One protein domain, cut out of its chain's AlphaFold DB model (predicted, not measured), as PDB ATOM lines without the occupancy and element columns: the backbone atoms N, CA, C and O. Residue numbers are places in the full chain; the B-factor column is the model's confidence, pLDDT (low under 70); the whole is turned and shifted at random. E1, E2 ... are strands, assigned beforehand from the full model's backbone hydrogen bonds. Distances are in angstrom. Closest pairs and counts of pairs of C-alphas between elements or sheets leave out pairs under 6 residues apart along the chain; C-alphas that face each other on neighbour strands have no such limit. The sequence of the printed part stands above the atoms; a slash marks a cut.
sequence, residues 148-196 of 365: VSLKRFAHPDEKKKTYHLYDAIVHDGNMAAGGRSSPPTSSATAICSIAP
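Overview. This is residues 148 to 196 of the 365 residues of an uncharacterized protein of Syncephalastrum racemosum (UniProt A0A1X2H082). A thin, drawn-out ribbon of three strands, with the long strand E1 as its spine: E3 pairs along one edge of E1, and the short E2 pairs on the other edge near the end of E1. At one end of the ribbon the loop of residues 153 to 158 sticks out, and at the other end lies the turn of the hairpin made by E1 and E2. The printed part has 49 residues with no named helix and three named strands, E1, E2 and E3 in that order along the chain, which form one antiparallel sheet in the order E2, E1, E3. The class is all strand, though under half of the residues, 20 of 49, are in named elements. The whole is extended, a rod with a radius of gyration of the C-alphas of 15.4 A and spans of 46 by 21 by 14 A.

Along the chain. The printed part begins at Val 148, with its C-alpha at (165.157, 123.497, 170.665). Residues 148 to 161, 14 residues, hold no named element, and their C-alphas lie 10 to 26 A from the mean of all C-alphas. E1 follows, residues 162 to 172, the longest strand with 11 residues; it measures 29.2 A from its first C-alpha at (163.505, 117.781, 171.328) to its last at (153.102, 145.077, 171.694). After a short link of 7 residues comes E2, residues 180 to 182, 6.3 A from first to last C-alpha. A second short link, also of 7 residues, leads to E3, residues 190 to 195, which measures 15.9 A and ends with C-alpha 195 at (154.846, 121.400, 173.205). Pro 196 is the last printed residue.

Arrangement. The stretch before E1 has a short pairing with it: residues 148 to 149 pair with residues 162 to 163 of E1, antiparallel. E1 is the inner strand of the sheet, and E2 and E3 are its edge strands. The pairing is staggered: E1 pairs with E3 over its residues 164 to 170 and with E2 over its residues 170 to 172. E1 and E2 form a hairpin, antiparallel, with an angle of 140 degrees between their N-to-C directions. C-alphas 181 and 171 face each other at 4.9 A. Between these two strands N 172 and O 180 are within hydrogen-bond range at 3.3 A, and N 182 and O 170 at 3.4 A. E1 and E3 are antiparallel neighbours too, with 150 degrees between their N-to-C directions. Among the C-alphas that face each other here are those of Val 170 and Ala 190, at 4.2 A, and those of Ala 168 and Cys 192, at 4.5 A. N 169 and O 191 are within hydrogen-bond range at 2.7 A, as are N 191 and O 169 at 2.7 A. E2 and E3 follow each other along the chain but are apart, with no C-alpha of the one within 8 A of the other.

Size, cuts and confidence. The two C-alphas farthest apart are those of Asp 157 and Ala 177, at 46.4 A. Asp 157 belongs to residues 153 to 158, which stand free, and Ala 177 lies in the short link from E1 to E2. The first and last printed C-alphas, those of Val 148 and Pro 196, are 10.7 A apart. The C-alphas of the sheet lie up to 2.9 A off the best plane through them. The printed part has no cut, and neither of the two links between strands is long. The mean pLDDT of the printed part is 70.5. It is under 70 at 19 residues: 175 to 177, 180, and 182 to 196. The mean over E1 is 84, over E2 68 and over E3 45.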
ATOM      1  N   VAL A 148     164.100 123.392 169.657       88.75
ATOM      2  CA  VAL A 148     165.157 123.497 170.665       88.75
ATOM      3  C   VAL A 148     165.541 122.100 171.150       88.75
ATOM      4  O   VAL A 148     164.713 121.296 171.590       88.75
ATOM      5  N   SER A 149     166.833 121.787 171.065       88.50
ATOM      6  CA  SER A 149     167.399 120.521 171.532       88.50
ATOM      7  C   SER A 149     168.126 120.726 172.862       88.50
ATOM      8  O   SER A 149     169.270 121.178 172.880       88.50
ATOM      9  N   LEU A 150     167.534 120.276 173.972       86.94
ATOM     10  CA  LEU A 150     168.113 120.405 175.321       86.94
ATOM     11  C   LEU A 150     169.240 119.397 175.628       86.94
ATOM     12  O   LEU A 150     169.565 119.150 176.784       86.94
ATOM     13  N   LYS A 151     169.886 118.819 174.605       82.81
ATOM     14  CA  LYS A 151     170.956 117.810 174.763       82.81
ATOM     15  C   LYS A 151     172.121 118.274 175.639       82.81
ATOM     16  O   LYS A 151     172.783 117.432 176.224       82.81
ATOM     17  N   ARG A 152     172.394 119.582 175.685       80.62
ATOM     18  CA  ARG A 152     173.480 120.155 176.497       80.62
ATOM     19  C   ARG A 152     173.124 120.282 177.981       80.62
ATOM     20  O   ARG A 152     174.029 120.443 178.785       80.62
ATOM     21  N   PHE A 153     171.838 120.221 178.318       80.06
ATOM     22  CA  PHE A 153     171.327 120.450 179.671       80.06
ATOM     23  C   PHE A 153     170.727 119.189 180.306       80.06
ATOM     24  O   PHE A 153     170.420 119.191 181.492       80.06
ATOM     25  N   ALA A 154     170.551 118.116 179.530       82.19
ATOM     26  CA  ALA A 154     170.059 116.838 180.030       82.19
ATOM     27  C   ALA A 154     171.197 116.010 180.649       82.19
ATOM     28  O   ALA A 154     172.323 116.014 180.147       82.19
ATOM     29  N   HIS A 155     170.881 115.257 181.705       83.19
ATOM     30  CA  HIS A 155     171.795 114.267 182.276       83.19
ATOM     31  C   HIS A 155     172.163 113.215 181.206       83.19
ATOM     32  O   HIS A 155     171.302 112.868 180.389       83.19
ATOM     33  N   PRO A 156     173.398 112.673 181.182       79.31
ATOM     34  CA  PRO A 156     173.836 111.697 180.172       79.31
ATOM     35  C   PRO A 156     172.932 110.459 180.039       79.31
ATOM     36  O   PRO A 156     172.865 109.870 178.959       79.31
ATOM     37  N   ASP A 157     172.200 110.108 181.096       84.88
ATOM     38  CA  ASP A 157     171.297 108.949 181.133       84.88
ATOM     39  C   ASP A 157     169.867 109.249 180.645       84.88
ATOM     40  O   ASP A 157     169.052 108.335 180.486       84.88
ATOM     41  N   GLU A 158     169.526 110.513 180.380       85.25
ATOM     42  CA  GLU A 158     168.191 110.882 179.915       85.25
ATOM     43  C   GLU A 158     168.048 110.782 178.391       85.25
ATOM     44  O   GLU A 158     168.899 111.194 177.595       85.25
ATOM     45  N   LYS A 159     166.897 110.258 177.949       85.19
ATOM     46  CA  LYS A 159     166.549 110.224 176.526       85.19
ATOM     47  C   LYS A 159     166.481 111.654 175.993       85.19
ATOM     48  O   LYS A 159     165.735 112.480 176.511       85.19
ATOM     49  N   LYS A 160     167.216 111.912 174.909       84.94
ATOM     50  CA  LYS A 160     167.258 113.204 174.208       84.94
ATOM     51  C   LYS A 160     165.833 113.695 173.918       84.94
ATOM     52  O   LYS A 160     165.139 113.095 173.097       84.94
ATOM     53  N   LYS A 161     165.416 114.783 174.571       88.88
ATOM     54  CA  LYS A 161     164.145 115.463 174.296       88.88
ATOM     55  C   LYS A 161     164.380 116.618 173.323       88.88
ATOM     56  O   LYS A 161     165.290 117.429 173.509       88.88
ATOM     57  N   THR A 162     163.565 116.668 172.277       88.81
ATOM     58  CA  THR A 162     163.505 117.781 171.328       88.81
ATOM     59  C   THR A 162     162.137 118.424 171.450       88.81
ATOM     60  O   THR A 162     161.121 117.735 171.520       88.81
ATOM     61  N   TYR A 163     162.149 119.744 171.513       87.56
ATOM     62  CA  TYR A 163     161.028 120.589 171.870       87.56
ATOM     63  C   TYR A 163     160.735 121.503 170.680       87.56
ATOM     64  O   TYR A 163     161.655 122.141 170.177       87.56
ATOM     65  N   HIS A 164     159.493 121.533 170.198       85.62
ATOM     66  CA  HIS A 164     159.091 122.399 169.088       85.62
ATOM     67  C   HIS A 164     158.304 123.595 169.611       85.62
ATOM     68  O   HIS A 164     157.471 123.444 170.505       85.62
ATOM     69  N   LEU A 165     158.567 124.769 169.044       88.88
ATOM     70  CA  LEU A 165     157.806 125.971 169.359       88.88
ATOM     71  C   LEU A 165     156.330 125.735 169.017       88.88
ATOM     72  O   LEU A 165     156.011 125.406 167.874       88.88
ATOM     73  N   TYR A 166     155.456 125.851 170.016       82.94
ATOM     74  CA  TYR A 166     154.023 125.607 169.859       82.94
ATOM     75  C   TYR A 166     153.246 126.915 169.768       82.94
ATOM     76  O   TYR A 166     152.400 127.057 168.890       82.94
ATOM     77  N   ASP A 167     153.559 127.866 170.645       83.12
ATOM     78  CA  ASP A 167     152.907 129.169 170.677       83.12
ATOM     79  C   ASP A 167     153.898 130.274 171.067       83.12
ATOM     80  O   ASP A 167     154.944 130.019 171.671       83.12
ATOM     81  N   ALA A 168     153.570 131.502 170.688       84.88
ATOM     82  CA  ALA A 168     154.369 132.697 170.887       84.88
ATOM     83  C   ALA A 168     153.451 133.844 171.330       84.88
ATOM     84  O   ALA A 168     152.701 134.402 170.532       84.88
ATOM     85  N   ILE A 169     153.522 134.217 172.605       83.19
ATOM     86  CA  ILE A 169     152.814 135.366 173.164       83.19
ATOM     87  C   ILE A 169     153.619 136.618 172.847       83.19
ATOM     88  O   ILE A 169     154.699 136.835 173.392       83.19
ATOM     89  N   VAL A 170     153.089 137.455 171.969       84.94
ATOM     90  CA  VAL A 170     153.739 138.694 171.562       84.94
ATOM     91  C   VAL A 170     153.184 139.855 172.381       84.94
ATOM     92  O   VAL A 170     151.971 139.999 172.559       84.94
ATOM     93  N   HIS A 171     154.088 140.675 172.912       77.06
ATOM     94  CA  HIS A 171     153.719 141.876 173.652       77.06
ATOM     95  C   HIS A 171     154.033 143.114 172.822       77.06
ATOM     96  O   HIS A 171     155.199 143.450 172.610       77.06
ATOM     97  N   ASP A 172     152.979 143.814 172.406       75.06
ATOM     98  CA  ASP A 172     153.102 145.077 171.694       75.06
ATOM     99  C   ASP A 172     153.064 146.250 172.681       75.06
ATOM    100  O   ASP A 172     152.067 146.516 173.366       75.06
ATOM    101  N   GLY A 173     154.175 146.986 172.730       75.62
ATOM    102  CA  GLY A 173     154.325 148.198 173.530       75.62
ATOM    103  C   GLY A 173     154.922 147.977 174.922       75.62
ATOM    104  O   GLY A 173     155.290 146.876 175.328       75.62
ATOM    105  N   ASN A 174     155.065 149.072 175.669       75.00
ATOM    106  CA  ASN A 174     155.677 149.035 176.992       75.00
ATOM    107  C   ASN A 174     154.719 148.389 178.009       75.00
ATOM    108  O   ASN A 174     153.719 148.996 178.400       75.00
ATOM    109  N   MET A 175     155.039 147.175 178.469       64.69
ATOM    110  CA  MET A 175     154.255 146.461 179.487       64.69
ATOM    111  C   MET A 175     154.083 147.265 180.782       64.69
ATOM    112  O   MET A 175     153.023 147.202 181.396       64.69
ATOM    113  N   ALA A 176     155.074 148.081 181.161       67.56
ATOM    114  CA  ALA A 176     154.984 148.929 182.350       67.56
ATOM    115  C   ALA A 176     153.948 150.064 182.208       67.56
ATOM    116  O   ALA A 176     153.557 150.657 183.209       67.56
ATOM    117  N   ALA A 177     153.500 150.358 180.984       68.19
ATOM    118  CA  ALA A 177     152.532 151.406 180.668       68.19
ATOM    119  C   ALA A 177     151.187 150.856 180.144       68.19
ATOM    120  O   ALA A 177     150.406 151.610 179.568       68.19
ATOM    121  N   GLY A 178     150.904 149.559 180.334       71.88
ATOM    122  CA  GLY A 178     149.622 148.957 179.944       71.88
ATOM    123  C   GLY A 178     149.534 148.505 178.480       71.88
ATOM    124  O   GLY A 178     148.480 148.646 177.859       71.88
ATOM    125  N   GLY A 179     150.628 147.975 177.920       75.44
ATOM    126  CA  GLY A 179     150.640 147.362 176.583       75.44
ATOM    127  C   GLY A 179     149.598 146.244 176.408       75.44
ATOM    128  O   GLY A 179     149.200 145.586 177.371       75.44
ATOM    129  N   ARG A 180     149.143 146.031 175.166       66.31
ATOM    130  CA  ARG A 180     148.176 144.974 174.820       66.31
ATOM    131  C   ARG A 180     148.930 143.708 174.417       66.31
ATOM    132  O   ARG A 180     149.896 143.781 173.666       66.31
ATOM    133  N   SER A 181     148.478 142.551 174.891       73.19
ATOM    134  CA  SER A 181     148.887 141.263 174.330       73.19
ATOM    135  C   SER A 181     148.025 140.948 173.108       73.19
ATOM    136  O   SER A 181     146.799 141.091 173.141       73.19
ATOM    137  N   SER A 182     148.668 140.542 172.022       63.22
ATOM    138  CA  SER A 182     148.029 140.142 170.771       63.22
ATOM    139  C   SER A 182     148.583 138.771 170.351       63.22
ATOM    140  O   SER A 182     149.746 138.462 170.624       63.22
ATOM    141  N   PRO A 183     147.771 137.898 169.728       64.56
ATOM    142  CA  PRO A 183     148.305 136.721 169.052       64.56
ATOM    143  C   PRO A 183     149.215 137.170 167.894       64.56
ATOM    144  O   PRO A 183     148.980 138.239 167.321       64.56
ATOM    145  N   PRO A 184     150.244 136.385 167.532       59.75
ATOM    146  CA  PRO A 184     151.315 136.842 166.657       59.75
ATOM    147  C   PRO A 184     150.791 137.248 165.272       59.75
ATOM    148  O   PRO A 184     150.420 136.411 164.450       59.75
ATOM    149  N   THR A 185     150.807 138.552 164.996       50.97
ATOM    150  CA  THR A 185     150.849 139.106 163.636       50.97
ATOM    151  C   THR A 185     152.298 139.436 163.277       50.97
ATOM    152  O   THR A 185     153.114 139.660 164.163       50.97
ATOM    153  N   SER A 186     152.633 139.424 161.986       43.53
ATOM    154  CA  SER A 186     153.968 139.212 161.394       43.53
ATOM    155  C   SER A 186     155.131 140.171 161.752       43.53
ATOM    156  O   SER A 186     156.087 140.240 160.981       43.53
ATOM    157  N   SER A 187     155.112 140.924 162.857       40.69
ATOM    158  CA  SER A 187     156.169 141.901 163.165       40.69
ATOM    159  C   SER A 187     156.350 142.282 164.647       40.69
ATOM    160  O   SER A 187     156.556 143.465 164.921       40.69
ATOM    161  N   ALA A 188     156.295 141.352 165.608       42.66
ATOM    162  CA  ALA A 188     156.576 141.711 167.007       42.66
ATOM    163  C   ALA A 188     157.190 140.590 167.878       42.66
ATOM    164  O   ALA A 188     157.165 139.410 167.527       42.66
ATOM    165  N   THR A 189     157.819 141.008 168.984       47.81
ATOM    166  CA  THR A 189     158.723 140.229 169.854       47.81
ATOM    167  C   THR A 189     157.961 139.297 170.809       47.81
ATOM    168  O   THR A 189     157.044 139.728 171.508       47.81
ATOM    169  N   ALA A 190     158.350 138.018 170.849       43.59
ATOM    170  CA  ALA A 190     157.569 136.913 171.417       43.59
ATOM    171  C   ALA A 190     158.142 136.302 172.713       43.59
ATOM    172  O   ALA A 190     159.346 136.093 172.828       43.59
ATOM    173  N   ILE A 191     157.260 135.894 173.628       48.16
ATOM    174  CA  ILE A 191     157.479 134.937 174.725       48.16
ATOM    175  C   ILE A 191     156.981 133.567 174.250       48.16
ATOM    176  O   ILE A 191     155.882 133.465 173.723       48.16
ATOM    177  N   CYS A 192     157.775 132.511 174.396       39.38
ATOM    178  CA  CYS A 192     157.522 131.230 173.728       39.38
ATOM    179  C   CYS A 192     156.965 130.166 174.685       39.38
ATOM    180  O   CYS A 192     157.517 129.975 175.762       39.38
ATOM    181  N   SER A 193     155.959 129.408 174.246       41.53
ATOM    182  CA  SER A 193     155.477 128.169 174.874       41.53
ATOM    183  C   SER A 193     155.725 126.986 173.938       41.53
ATOM    184  O   SER A 193     155.534 127.074 172.722       41.53
ATOM    185  N   ILE A 194     156.186 125.862 174.483       51.88
ATOM    186  CA  ILE A 194     156.697 124.735 173.696       51.88
ATOM    187  C   ILE A 194     155.984 123.431 174.079       51.88
ATOM    188  O   ILE A 194     155.966 123.033 175.247       51.88
ATOM    189  N   ALA A 195     155.480 122.712 173.068       44.22
ATOM    190  CA  ALA A 195     154.846 121.400 173.205       44.22
ATOM    191  C   ALA A 195     155.498 120.339 172.279       44.22
ATOM    192  O   ALA A 195     155.953 120.655 171.179       44.22
ATOM    193  N   PRO A 196     155.555 119.055 172.679       32.72
ATOM    194  CA  PRO A 196     156.067 117.959 171.866       32.72
ATOM    195  C   PRO A 196     154.982 117.460 170.909       32.72
ATOM    196  O   PRO A 196     153.887 117.099 171.342       32.72
TER     197      PRO A 196